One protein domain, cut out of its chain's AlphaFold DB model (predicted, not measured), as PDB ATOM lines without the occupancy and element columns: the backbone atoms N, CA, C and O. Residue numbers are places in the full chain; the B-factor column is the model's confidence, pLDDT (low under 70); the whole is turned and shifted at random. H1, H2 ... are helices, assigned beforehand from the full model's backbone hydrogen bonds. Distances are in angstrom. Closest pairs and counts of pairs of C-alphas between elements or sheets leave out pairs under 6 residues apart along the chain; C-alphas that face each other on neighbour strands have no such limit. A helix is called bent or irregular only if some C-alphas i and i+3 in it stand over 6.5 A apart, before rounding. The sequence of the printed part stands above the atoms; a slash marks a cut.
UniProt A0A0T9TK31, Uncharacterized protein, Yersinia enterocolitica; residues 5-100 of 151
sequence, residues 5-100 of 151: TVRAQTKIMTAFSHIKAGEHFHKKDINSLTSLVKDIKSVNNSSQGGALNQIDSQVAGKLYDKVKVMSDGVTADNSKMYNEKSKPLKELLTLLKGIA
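This is residues 5 to 100 of the 151 residues of an uncharacterized protein of Yersinia enterocolitica (UniProt A0A0T9TK31). Four helices form an up-and-down bundle made of two helical hairpins side by side, H1 with H2 and H3 with H4; in cross-section H1, H2, H4 and H3 sit at the corners of a square, with H1 diagonal to H4 and H2 diagonal to H3. At one end the link from H2 to H3 loops outward, and residues 45 to 50 stick out there, while the links within the two hairpins lie at the other end. The printed part has 96 residues with four named helices, in the order H1, H2, H3, H4, and no named strand, and the class is all helix. It is compact, with a radius of gyration of the C-alphas of 13.1 A, and its outline is a rod spanning 42 by 20 by 20 A.

H2, residues 27 to 45, and H4, residues 82 to 100, are the longest helices by residues, 27.3 A and 26.2 A from first to last C-alpha. H1 is residues 5 to 20, 21.8 A long, and H3 is residues 57 to 72, 22.1 A long. C-alpha 5, where H1 begins, is at (220.770, 261.666, 183.591); C-alpha 27, where H2 begins, is at (206.438, 270.776, 198.313); C-alpha 100, where H4 ends, is at (213.050, 259.646, 173.858). H4 is neither bent nor irregular, but only just: C-alphas 85 and 88 are 6.4 A apart.

In the bundle, each helix runs against the one before it in the chain. H2 and H4 touch, with the closest C-alphas, those of Thr 34 and Pro 88, 5.3 A apart; they run the same way at a shallow tilt of 34 degrees, only just short of steep. H2 touches H1 with residues 29 to 36 alone, and the closest C-alphas are those of Ala 15 and Asp 29, 5.4 A apart. This hairpin has a shallow tilt of 27 degrees, opposite ways. H3 and H4 touch as the other hairpin, with 25 pairs of C-alphas within 8 A; the closest are those of Ser 57 and Ala 100, 4.2 A apart, and the tilt is a shallow 23 degrees, opposite ways. H1 and H3 touch, the same way at a shallow tilt of 26 degrees, with the closest C-alphas, those of Phe 16 and Met 70, 6.6 A apart. H1 and H4 are apart, and H2 and H3 are apart. Every O i to N i+4 pair is within hydrogen-bond range in H1 and H2; in H3 it is 11 of 12 and in H4 13 of 15.

The two C-alphas farthest apart are those of Gln 48 and Asp 77, 43.0 A. The printed part has no cut. The link from H2 to H3 is long, with 11 residues; the other two are short. The mean pLDDT of the printed part is 84.3, and it is under 70 at residues 22 to 23 and 46 to 53.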
ATOM      1  N   THR A   5     221.435 262.973 183.570       88.00
ATOM      2  CA  THR A   5     220.770 261.666 183.591       88.00
ATOM      3  C   THR A   5     220.607 261.147 185.012       88.00
ATOM      4  O   THR A   5     219.495 260.816 185.417       88.00
ATOM      5  N   VAL A   6     221.689 261.143 185.799       88.69
ATOM      6  CA  VAL A   6     221.642 260.697 187.199       88.69
ATOM      7  C   VAL A   6     220.761 261.635 188.022       88.69
ATOM      8  O   VAL A   6     219.927 261.174 188.794       88.69
ATOM      9  N   ARG A   7     220.861 262.954 187.813       89.12
ATOM     10  CA  ARG A   7     219.987 263.923 188.498       89.12
ATOM     11  C   ARG A   7     218.509 263.713 188.171       89.12
ATOM     12  O   ARG A   7     217.684 263.755 189.083       89.12
ATOM     13  N   ALA A   8     218.175 263.480 186.904       91.31
ATOM     14  CA  ALA A   8     216.811 263.222 186.459       91.31
ATOM     15  C   ALA A   8     216.268 261.929 187.070       91.31
ATOM     16  O   ALA A   8     215.182 261.940 187.649       91.31
ATOM     17  N   GLN A   9     217.053 260.848 187.023       92.38
ATOM     18  CA  GLN A   9     216.707 259.576 187.654       92.38
ATOM     19  C   GLN A   9     216.452 259.737 189.148       92.38
ATOM     20  O   GLN A   9     215.369 259.377 189.604       92.38
ATOM     21  N   THR A  10     217.386 260.327 189.894       92.81
ATOM     22  CA  THR A  10     217.244 260.506 191.343       92.81
ATOM     23  C   THR A  10     215.997 261.315 191.678       92.81
ATOM     24  O   THR A  10     215.137 260.834 192.407       92.81
ATOM     25  N   LYS A  11     215.841 262.515 191.105       93.56
ATOM     26  CA  LYS A  11     214.721 263.405 191.446       93.56
ATOM     27  C   LYS A  11     213.359 262.796 191.088       93.56
ATOM     28  O   LYS A  11     212.441 262.857 191.903       93.56
ATOM     29  N   ILE A  12     213.228 262.190 189.903       93.44
ATOM     30  CA  ILE A  12     211.972 261.567 189.456       93.44
ATOM     31  C   ILE A  12     211.666 260.317 190.278       93.44
ATOM     32  O   ILE A  12     210.522 260.123 190.678       93.44
ATOM     33  N   MET A  13     212.663 259.477 190.566       93.62
ATOM     34  CA  MET A  13     212.442 258.268 191.360       93.62
ATOM     35  C   MET A  13     212.116 258.572 192.818       93.62
ATOM     36  O   MET A  13     211.236 257.916 193.367       93.62
ATOM     37  N   THR A  14     212.757 259.572 193.429       92.00
ATOM     38  CA  THR A  14     212.412 260.026 194.782       92.00
ATOM     39  C   THR A  14     210.967 260.518 194.839       92.00
ATOM     40  O   THR A  14     210.199 260.023 195.660       92.00
ATOM     41  N   ALA A  15     210.566 261.413 193.926       90.50
ATOM     42  CA  ALA A  15     209.190 261.908 193.874       90.50
ATOM     43  C   ALA A  15     208.180 260.769 193.644       90.50
ATOM     44  O   ALA A  15     207.175 260.671 194.345       90.50
ATOM     45  N   PHE A  16     208.486 259.859 192.715       91.31
ATOM     46  CA  PHE A  16     207.653 258.693 192.427       91.31
ATOM     47  C   PHE A  16     207.504 257.766 193.640       91.31
ATOM     48  O   PHE A  16     206.420 257.242 193.885       91.31
ATOM     49  N   SER A  17     208.576 257.568 194.412       89.69
ATOM     50  CA  SER A  17     208.551 256.722 195.607       89.69
ATOM     51  C   SER A  17     207.658 257.297 196.702       89.69
ATOM     52  O   SER A  17     206.919 256.529 197.310       89.69
ATOM     53  N   HIS A  18     207.691 258.615 196.936       86.12
ATOM     54  CA  HIS A  18     206.799 259.250 197.912       86.12
ATOM     55  C   HIS A  18     205.330 259.032 197.519       86.12
ATOM     56  O   HIS A  18     204.531 258.570 198.324       86.12
ATOM     57  N   ILE A  19     204.995 259.234 196.243       79.12
ATOM     58  CA  ILE A  19     203.617 259.063 195.755       79.12
ATOM     59  C   ILE A  19     203.159 257.605 195.845       79.12
ATOM     60  O   ILE A  19     202.045 257.318 196.273       79.12
ATOM     61  N   LYS A  20     204.023 256.657 195.458       75.69
ATOM     62  CA  LYS A  20     203.696 255.226 195.500       75.69
ATOM     63  C   LYS A  20     203.534 254.704 196.932       75.69
ATOM     64  O   LYS A  20     202.766 253.771 197.140       75.69
ATOM     65  N   ALA A  21     204.217 255.302 197.907       72.62
ATOM     66  CA  ALA A  21     204.070 254.964 199.323       72.62
ATOM     67  C   ALA A  21     202.718 255.407 199.925       72.62
ATOM     68  O   ALA A  21     202.514 255.273 201.127       72.62
ATOM     69  N   GLY A  22     201.798 255.930 199.107       62.25
ATOM     70  CA  GLY A  22     200.524 256.475 199.563       62.25
ATOM     71  C   GLY A  22     200.645 257.896 200.107       62.25
ATOM     72  O   GLY A  22     199.649 258.447 200.570       62.25
ATOM     73  N   GLU A  23     201.830 258.516 200.040       63.84
ATOM     74  CA  GLU A  23     201.973 259.929 200.374       63.84
ATOM     75  C   GLU A  23     201.493 260.818 199.218       63.84
ATOM     76  O   GLU A  23     201.513 260.460 198.039       63.84
ATOM     77  N   HIS A  24     201.089 262.040 199.555       74.19
ATOM     78  CA  HIS A  24     200.859 263.079 198.562       74.19
ATOM     79  C   HIS A  24     202.189 263.705 198.121       74.19
ATOM     80  O   HIS A  24     203.154 263.744 198.875       74.19
ATOM     81  N   PHE A  25     202.211 264.295 196.923       78.62
ATOM     82  CA  PHE A  25     203.309 265.165 196.489       78.62
ATOM     83  C   PHE A  25     203.680 266.195 197.563       78.62
ATOM     84  O   PHE A  25     202.874 267.086 197.867       78.62
ATOM     85  N   HIS A  26     204.915 266.126 198.062       83.81
ATOM     86  CA  HIS A  26     205.448 267.125 198.979       83.81
ATOM     87  C   HIS A  26     205.907 268.366 198.216       83.81
ATOM     88  O   HIS A  26     206.352 268.298 197.069       83.81
ATOM     89  N   LYS A  27     205.914 269.522 198.887       85.50
ATOM     90  CA  LYS A  27     206.438 270.776 198.313       85.50
ATOM     91  C   LYS A  27     207.893 270.640 197.836       85.50
ATOM     92  O   LYS A  27     208.257 271.190 196.798       85.50
ATOM     93  N   LYS A  28     208.713 269.864 198.560       88.62
ATOM     94  CA  LYS A  28     210.101 269.544 198.176       88.62
ATOM     95  C   LYS A  28     210.177 268.822 196.826       88.62
ATOM     96  O   LYS A  28     211.056 269.136 196.030       88.62
ATOM     97  N   ASP A  29     209.230 267.928 196.541       89.00
ATOM     98  CA  ASP A  29     209.203 267.152 195.302       89.00
ATOM     99  C   ASP A  29     208.828 268.056 194.127       89.00
ATOM    100  O   ASP A  29     209.515 268.061 193.109       89.00
ATOM    101  N   ILE A  30     207.819 268.915 194.301       89.06
ATOM    102  CA  ILE A  30     207.403 269.904 193.292       89.06
ATOM    103  C   ILE A  30     208.560 270.851 192.948       89.06
ATOM    104  O   ILE A  30     208.862 271.071 191.772       89.06
ATOM    105  N   ASN A  31     209.249 271.382 193.961       92.00
ATOM    106  CA  ASN A  31     210.407 272.258 193.766       92.00
ATOM    107  C   ASN A  31     211.557 271.528 193.062       92.00
ATOM    108  O   ASN A  31     212.173 272.072 192.144       92.00
ATOM    109  N   SER A  32     211.824 270.284 193.464       93.00
ATOM    110  CA  SER A  32     212.870 269.450 192.875       93.00
ATOM    111  C   SER A  32     212.605 269.164 191.395       93.00
ATOM    112  O   SER A  32     213.501 269.357 190.566       93.00
ATOM    113  N   LEU A  33     211.365 268.797 191.045       93.31
ATOM    114  CA  LEU A  33     210.922 268.560 189.667       93.31
ATOM    115  C   LEU A  33     210.933 269.848 188.833       93.31
ATOM    116  O   LEU A  33     211.398 269.838 187.698       93.31
ATOM    117  N   THR A  34     210.511 270.976 189.403       93.50
ATOM    118  CA  THR A  34     210.569 272.285 188.728       93.50
ATOM    119  C   THR A  34     212.012 272.701 188.430       93.50
ATOM    120  O   THR A  34     212.313 273.188 187.342       93.50
ATOM    121  N   SER A  35     212.931 272.485 189.374       93.62
ATOM    122  CA  SER A  35     214.365 272.690 189.145       93.62
ATOM    123  C   SER A  35     214.891 271.750 188.059       93.62
ATOM    124  O   SER A  35     215.631 272.202 187.194       93.62
ATOM    125  N   LEU A  36     214.466 270.482 188.046       93.62
ATOM    126  CA  LEU A  36     214.876 269.529 187.013       93.62
ATOM    127  C   LEU A  36     214.444 269.971 185.607       93.62
ATOM    128  O   LEU A  36     215.230 269.859 184.673       93.62
ATOM    129  N   VAL A  37     213.233 270.516 185.450       92.12
ATOM    130  CA  VAL A  37     212.775 271.090 184.172       92.12
ATOM    131  C   VAL A  37     213.743 272.162 183.671       92.12
ATOM    132  O   VAL A  37     214.111 272.161 182.496       92.12
ATOM    133  N   LYS A  38     214.170 273.072 184.554       91.31
ATOM    134  CA  LYS A  38     215.131 274.129 184.206       91.31
ATOM    135  C   LYS A  38     216.485 273.543 183.820       91.31
ATOM    136  O   LYS A  38     217.041 273.957 182.807       91.31
ATOM    137  N   ASP A  39     216.967 272.562 184.582       88.94
ATOM    138  CA  ASP A  39     218.242 271.894 184.320       88.94
ATOM    139  C   ASP A  39     218.235 271.233 182.926       88.94
ATOM    140  O   ASP A  39     219.147 271.460 182.133       88.94
ATOM    141  N   ILE A  40     217.177 270.486 182.585       87.75
ATOM    142  CA  ILE A  40     217.037 269.815 181.278       87.75
ATOM    143  C   ILE A  40     216.953 270.835 180.136       87.75
ATOM    144  O   ILE A  40     217.649 270.691 179.133       87.75
ATOM    145  N   LYS A  41     216.141 271.892 180.279       86.69
ATOM    146  CA  LYS A  41     216.047 272.953 179.260       86.69
ATOM    147  C   LYS A  41     217.384 273.658 179.051       86.69
ATOM    148  O   LYS A  41     217.756 273.930 177.916       86.69
ATOM    149  N   SER A  42     218.108 273.942 180.132       84.38
ATOM    150  CA  SER A  42     219.413 274.597 180.057       84.38
ATOM    151  C   SER A  42     220.438 273.736 179.328       84.38
ATOM    152  O   SER A  42     221.212 274.271 178.543       84.38
ATOM    153  N   VAL A  43     220.437 272.423 179.568       80.94
ATOM    154  CA  VAL A  43     221.301 271.474 178.854       80.94
ATOM    155  C   VAL A  43     220.937 271.416 177.372       80.94
ATOM    156  O   VAL A  43     221.825 271.520 176.534       80.94
ATOM    157  N   ASN A  44     219.647 271.301 177.042       74.00
ATOM    158  CA  ASN A  44     219.189 271.166 175.656       74.00
ATOM    159  C   ASN A  44     219.388 272.441 174.820       74.00
ATOM    160  O   ASN A  44     219.587 272.352 173.614       74.00
ATOM    161  N   ASN A  45     219.335 273.620 175.449       70.75
ATOM    162  CA  ASN A  45     219.535 274.908 174.776       70.75
ATOM    163  C   ASN A  45     221.001 275.361 174.760       70.75
ATOM    164  O   ASN A  45     221.334 276.330 174.082       70.75
ATOM    165  N   SER A  46     221.877 274.718 175.535       64.81
ATOM    166  CA  SER A  46     223.291 275.068 175.549       64.81
ATOM    167  C   SER A  46     223.974 274.459 174.332       64.81
ATOM    168  O   SER A  46     224.141 273.246 174.241       64.81
ATOM    169  N   SER A  47     224.473 275.313 173.440       56.28
ATOM    170  CA  SER A  47     225.424 274.947 172.380       56.28
ATOM    171  C   SER A  47     226.722 274.323 172.922       56.28
ATOM    172  O   SER A  47     227.478 273.713 172.172       56.28
ATOM    173  N   GLN A  48     226.963 274.437 174.234       48.47
ATOM    174  CA  GLN A  48     228.102 273.886 174.969       48.47
ATOM    175  C   GLN A  48     227.783 272.541 175.657       48.47
ATOM    176  O   GLN A  48     228.684 271.847 176.133       48.47
ATOM    177  N   GLY A  49     226.505 272.149 175.709       51.66
ATOM    178  CA  GLY A  49     226.029 270.874 176.237       51.66
ATOM    179  C   GLY A  49     226.231 269.754 175.223       51.66
ATOM    180  O   GLY A  49     225.273 269.287 174.613       51.66
ATOM    181  N   GLY A  50     227.481 269.331 175.018       51.59
ATOM    182  CA  GLY A  50     227.792 268.183 174.162       51.59
ATOM    183  C   GLY A  50     226.944 266.952 174.518       51.59
ATOM    184  O   GLY A  50     226.472 266.830 175.649       51.59
ATOM    185  N   ALA A  51     226.775 266.021 173.571       57.19
ATOM    186  CA  ALA A  51     225.938 264.816 173.699       57.19
ATOM    187  C   ALA A  51     226.112 264.040 175.028       57.19
ATOM    188  O   ALA A  51     225.173 263.413 175.509       57.19
ATOM    189  N   LEU A  52     227.285 264.138 175.663       57.12
ATOM    190  CA  LEU A  52     227.612 263.534 176.962       57.12
ATOM    191  C   LEU A  52     226.810 264.087 178.151       57.12
ATOM    192  O   LEU A  52     226.681 263.416 179.173       57.12
ATOM    193  N   ASN A  53     226.289 265.308 178.040       66.94
ATOM    194  CA  ASN A  53     225.494 265.951 179.080       66.94
ATOM    195  C   ASN A  53     223.994 265.851 178.824       66.94
ATOM    196  O   ASN A  53     223.253 266.473 179.570       66.94
ATOM    197  N   GLN A  54     223.543 265.091 177.823       77.75
ATOM    198  CA  GLN A  54     222.123 264.891 177.541       77.75
ATOM    199  C   GLN A  54     221.582 263.657 178.270       77.75
ATOM    200  O   GLN A  54     222.325 262.751 178.652       77.75
ATOM    201  N   ILE A  55     220.267 263.633 178.492       84.19
ATOM    202  CA  ILE A  55     219.604 262.430 178.995       84.19
ATOM    203  C   ILE A  55     219.590 261.404 177.860       84.19
ATOM    204  O   ILE A  55     219.143 261.703 176.759       84.19
ATOM    205  N   ASP A  56     220.065 260.196 178.148       86.50
ATOM    206  CA  ASP A  56     219.986 259.061 177.228       86.50
ATOM    207  C   ASP A  56     218.523 258.765 176.839       86.50
ATOM    208  O   ASP A  56     217.640 258.779 177.699       86.50
ATOM    209  N   SER A  57     218.251 258.483 175.562       85.56
ATOM    210  CA  SER A  57     216.880 258.321 175.047       85.56
ATOM    211  C   SER A  57     216.130 257.152 175.694       85.56
ATOM    212  O   SER A  57     214.947 257.278 176.021       85.56
ATOM    213  N   GLN A  58     216.816 256.038 175.972       88.38
ATOM    214  CA  GLN A  58     216.227 254.890 176.660       88.38
ATOM    215  C   GLN A  58     215.907 255.237 178.119       88.38
ATOM    216  O   GLN A  58     214.861 254.849 178.649       88.38
ATOM    217  N   VAL A  59     216.791 255.984 178.787       90.00
ATOM    218  CA  VAL A  59     216.518 256.497 180.136       90.00
ATOM    219  C   VAL A  59     215.352 257.485 180.117       90.00
ATOM    220  O   VAL A  59     214.484 257.398 180.986       90.00
ATOM    221  N   ALA A  60     215.284 258.376 179.129       89.25
ATOM    222  CA  ALA A  60     214.200 259.339 178.986       89.25
ATOM    223  C   ALA A  60     212.837 258.647 178.844       89.25
ATOM    224  O   ALA A  60     211.898 259.057 179.522       89.25
ATOM    225  N   GLY A  61     212.746 257.557 178.073       89.50
ATOM    226  CA  GLY A  61     211.527 256.745 177.971       89.50
ATOM    227  C   GLY A  61     211.087 256.158 179.318       89.50
ATOM    228  O   GLY A  61     209.956 256.354 179.750       89.50
ATOM    229  N   LYS A  62     212.013 255.545 180.067       93.38
ATOM    230  CA  LYS A  62     211.707 255.003 181.409       93.38
ATOM    231  C   LYS A  62     211.271 256.086 182.399       93.38
ATOM    232  O   LYS A  62     210.443 255.840 183.276       93.38
ATOM    233  N   LEU A  63     211.870 257.273 182.313       93.69
ATOM    234  CA  LEU A  63     211.499 258.410 183.155       93.69
ATOM    235  C   LEU A  63     210.146 258.989 182.744       93.69
ATOM    236  O   LEU A  63     209.367 259.351 183.625       93.69
ATOM    237  N   TYR A  64     209.852 259.030 181.444       93.50
ATOM    238  CA  TYR A  64     208.565 259.457 180.908       93.50
ATOM    239  C   TYR A  64     207.426 258.628 181.501       93.50
ATOM    240  O   TYR A  64     206.492 259.208 182.049       93.50
ATOM    241  N   ASP A  65     207.543 257.297 181.511       93.06
ATOM    242  CA  ASP A  65     206.506 256.418 182.066       93.06
ATOM    243  C   ASP A  65     206.234 256.705 183.549       93.06
ATOM    244  O   ASP A  65     205.084 256.784 183.984       93.06
ATOM    245  N   LYS A  66     207.287 256.948 184.341       93.31
ATOM    246  CA  LYS A  66     207.138 257.304 185.762       93.31
ATOM    247  C   LYS A  66     206.459 258.656 185.944       93.31
ATOM    248  O   LYS A  66     205.564 258.781 186.777       93.31
ATOM    249  N   VAL A  67     206.869 259.666 185.176       92.50
ATOM    250  CA  VAL A  67     206.240 260.995 185.216       92.50
ATOM    251  C   VAL A  67     204.786 260.918 184.756       92.50
ATOM    252  O   VAL A  67     203.943 261.598 185.336       92.50
ATOM    253  N   LYS A  68     204.467 260.050 183.791       92.56
ATOM    254  CA  LYS A  68     203.101 259.831 183.315       92.56
ATOM    255  C   LYS A  68     202.219 259.281 184.428       92.56
ATOM    256  O   LYS A  68     201.190 259.879 184.712       92.56
ATOM    257  N   VAL A  69     202.663 258.241 185.133       90.38
ATOM    258  CA  VAL A  69     201.927 257.699 186.290       90.38
ATOM    259  C   VAL A  69     201.710 258.766 187.368       90.38
ATOM    260  O   VAL A  69     200.609 258.891 187.895       90.38
ATOM    261  N   MET A  70     202.732 259.575 187.676       90.00
ATOM    262  CA  MET A  70     202.576 260.677 188.633       90.00
ATOM    263  C   MET A  70     201.576 261.737 188.158       90.00
ATOM    264  O   MET A  70     200.813 262.254 188.967       90.00
ATOM    265  N   SER A  71     201.593 262.077 186.867       89.50
ATOM    266  CA  SER A  71     200.680 263.056 186.273       89.50
ATOM    267  C   SER A  71     199.243 262.551 186.258       89.50
ATOM    268  O   SER A  71     198.344 263.306 186.610       89.50
ATOM    269  N   ASP A  72     199.031 261.287 185.891       87.19
ATOM    270  CA  ASP A  72     197.714 260.642 185.871       87.19
ATOM    271  C   ASP A  72     197.136 260.545 187.298       87.19
ATOM    272  O   ASP A  72     195.929 260.646 187.502       87.19
ATOM    273  N   GLY A  73     198.009 260.425 188.305       83.50
ATOM    274  CA  GLY A  73     197.650 260.450 189.722       83.50
ATOM    275  C   GLY A  73     197.398 261.842 190.313       83.50
ATOM    276  O   GLY A  73     196.984 261.927 191.467       83.50
ATOM    277  N   VAL A  74     197.632 262.939 189.584       84.50
ATOM    278  CA  VAL A  74     197.354 264.313 190.044       84.50
ATOM    279  C   VAL A  74     196.134 264.841 189.302       84.50
ATOM    280  O   VAL A  74     196.228 265.280 188.158       84.50
ATOM    281  N   THR A  75     194.985 264.846 189.973       80.69
ATOM    282  CA  THR A  75     193.719 265.346 189.428       80.69
ATOM    283  C   THR A  75     193.263 266.592 190.179       80.69
ATOM    284  O   THR A  75     193.720 266.882 191.288       80.69
ATOM    285  N   ALA A  76     192.373 267.371 189.563       76.31
ATOM    286  CA  ALA A  76     191.772 268.527 190.227       76.31
ATOM    287  C   ALA A  76     190.985 268.100 191.479       76.31
ATOM    288  O   ALA A  76     191.026 268.786 192.498       76.31
ATOM    289  N   ASP A  77     190.358 266.923 191.421       74.44
ATOM    290  CA  ASP A  77     189.526 266.381 192.496       74.44
ATOM    291  C   ASP A  77     190.349 265.906 193.701       74.44
ATOM    292  O   ASP A  77     189.885 265.968 194.838       74.44
ATOM    293  N   ASN A  78     191.590 265.455 193.479       75.56
ATOM    294  CA  ASN A  78     192.436 264.894 194.533       75.56
ATOM    295  C   ASN A  78     193.498 265.864 195.075       75.56
ATOM    296  O   ASN A  78     194.224 265.530 196.019       75.56
ATOM    297  N   SER A  79     193.629 267.068 194.504       74.94
ATOM    298  CA  SER A  79     194.657 268.009 194.938       74.94
ATOM    299  C   SER A  79     194.278 269.481 194.830       74.94
ATOM    300  O   SER A  79     194.208 270.051 193.747       74.94
ATOM    301  N   LYS A  80     194.243 270.160 195.984       79.50
ATOM    302  CA  LYS A  80     194.126 271.631 196.074       79.50
ATOM    303  C   LYS A  80     195.275 272.381 195.381       79.50
ATOM    304  O   LYS A  80     195.124 273.542 195.026       79.50
ATOM    305  N   MET A  81     196.413 271.714 195.171       82.31
ATOM    306  CA  MET A  81     197.594 272.240 194.470       82.31
ATOM    307  C   MET A  81     197.729 271.660 193.050       82.31
ATOM    308  O   MET A  81     198.839 271.548 192.528       82.31
ATOM    309  N   TYR A  82     196.623 271.241 192.424       83.88
ATOM    310  CA  TYR A  82     196.622 270.611 191.099       83.88
ATOM    311  C   TYR A  82     197.434 271.404 190.065       83.88
ATOM    312  O   TYR A  82     198.276 270.828 189.378       83.88
ATOM    313  N   ASN A  83     197.259 272.726 189.983       85.50
ATOM    314  CA  ASN A  83     197.985 273.556 189.015       85.50
ATOM    315  C   ASN A  83     199.504 273.556 189.256       85.50
ATOM    316  O   ASN A  83     200.286 273.437 188.315       85.50
ATOM    317  N   GLU A  84     199.931 273.643 190.515       86.00
ATOM    318  CA  GLU A  84     201.349 273.684 190.887       86.00
ATOM    319  C   GLU A  84     202.031 272.326 190.706       86.00
ATOM    320  O   GLU A  84     203.198 272.270 190.324       86.00
ATOM    321  N   LYS A  85     201.300 271.230 190.941       85.44
ATOM    322  CA  LYS A  85     201.789 269.857 190.760       85.44
ATOM    323  C   LYS A  85     201.798 269.441 189.291       85.44
ATOM    324  O   LYS A  85     202.779 268.876 188.819       85.44
ATOM    325  N   SER A  86     200.733 269.744 188.550       86.81
ATOM    326  CA  SER A  86     200.581 269.320 187.153       86.81
ATOM    327  C   SER A  86     201.512 270.063 186.196       86.81
ATOM    328  O   SER A  86     201.969 269.469 185.222       86.81
ATOM    329  N   LYS A  87     201.847 271.331 186.466       91.38
ATOM    330  CA  LYS A  87     202.719 272.134 185.597       91.38
ATOM    331  C   LYS A  87     204.109 271.511 185.370       91.38
ATOM    332  O   LYS A  87     204.431 271.239 184.212       91.38
ATOM    333  N   PRO A  88     204.931 271.235 186.403       91.88
ATOM    334  CA  PRO A  88     206.243 270.627 186.192       91.88
ATOM    335  C   PRO A  88     206.143 269.213 185.604       91.88
ATOM    336  O   PRO A  88     206.999 268.837 184.812       91.88
ATOM    337  N   LEU A  89     205.092 268.449 185.928       92.56
ATOM    338  CA  LEU A  89     204.880 267.111 185.367       92.56
ATOM    339  C   LEU A  89     204.592 267.162 183.862       92.56
ATOM    340  O   LEU A  89     205.240 266.451 183.099       92.56
ATOM    341  N   LYS A  90     203.698 268.052 183.414       92.75
ATOM    342  CA  LYS A  90     203.408 268.265 181.985       92.75
ATOM    343  C   LYS A  90     204.647 268.713 181.216       92.75
ATOM    344  O   LYS A  90     204.917 268.197 180.135       92.75
ATOM    345  N   GLU A  91     205.426 269.638 181.775       93.44
ATOM    346  CA  GLU A  91     206.670 270.086 181.139       93.44
ATOM    347  C   GLU A  91     207.708 268.958 181.044       93.44
ATOM    348  O   GLU A  91     208.327 268.789 179.992       93.44
ATOM    349  N   LEU A  92     207.868 268.145 182.096       93.38
ATOM    350  CA  LEU A  92     208.744 266.970 182.063       93.38
ATOM    351  C   LEU A  92     208.278 265.933 181.036       93.38
ATOM    352  O   LEU A  92     209.122 265.398 180.326       93.38
ATOM    353  N   LEU A  93     206.972 265.674 180.911       93.12
ATOM    354  CA  LEU A  93     206.436 264.761 179.893       93.12
ATOM    355  C   LEU A  93     206.818 265.208 178.482       93.12
ATOM    356  O   LEU A  93     207.299 264.395 177.696       93.12
ATOM    357  N   THR A  94     206.656 266.495 178.174       91.06
ATOM    358  CA  THR A  94     207.026 267.053 176.867       91.06
ATOM    359  C   THR A  94     208.525 266.927 176.606       91.06
ATOM    360  O   THR A  94     208.925 266.463 175.540       91.06
ATOM    361  N   LEU A  95     209.362 267.299 177.582       90.25
ATOM    362  CA  LEU A  95     210.820 267.240 177.442       90.25
ATOM    363  C   LEU A  95     211.319 265.800 177.280       90.25
ATOM    364  O   LEU A  95     212.094 265.518 176.372       90.25
ATOM    365  N   LEU A  96     210.857 264.881 178.131       91.25
ATOM    366  CA  LEU A  96     211.279 263.481 178.095       91.25
ATOM    367  C   LEU A  96     210.775 262.770 176.837       91.25
ATOM    368  O   LEU A  96     211.529 261.990 176.263       91.25
ATOM    369  N   LYS A  97     209.563 263.084 176.355       89.94
ATOM    370  CA  LYS A  97     209.064 262.571 175.071       89.94
ATOM    371  C   LYS A  97     209.934 263.043 173.906       89.94
ATOM    372  O   LYS A  97     210.293 262.231 173.061       89.94
ATOM    373  N   GLY A  98     210.305 264.326 173.878       85.56
ATOM    374  CA  GLY A  98     211.180 264.869 172.836       85.56
ATOM    375  C   GLY A  98     212.574 264.230 172.826       85.56
ATOM    376  O   GLY A  98     213.116 263.958 171.759       85.56
ATOM    377  N   ILE A  99     213.122 263.922 174.007       85.50
ATOM    378  CA  ILE A  99     214.420 263.243 174.148       85.50
ATOM    379  C   ILE A  99     214.326 261.753 173.774       85.50
ATOM    380  O   ILE A  99     215.222 261.229 173.114       85.50
ATOM    381  N   ALA A 100     213.256 261.060 174.176       85.06
ATOM    382  CA  ALA A 100     213.050 259.646 173.858       85.06
ATOM    383  C   ALA A 100     212.783 259.426 172.357       85.06
ATOM    384  O   ALA A 100     213.325 258.494 171.767       85.06
TER     385      ALA A 100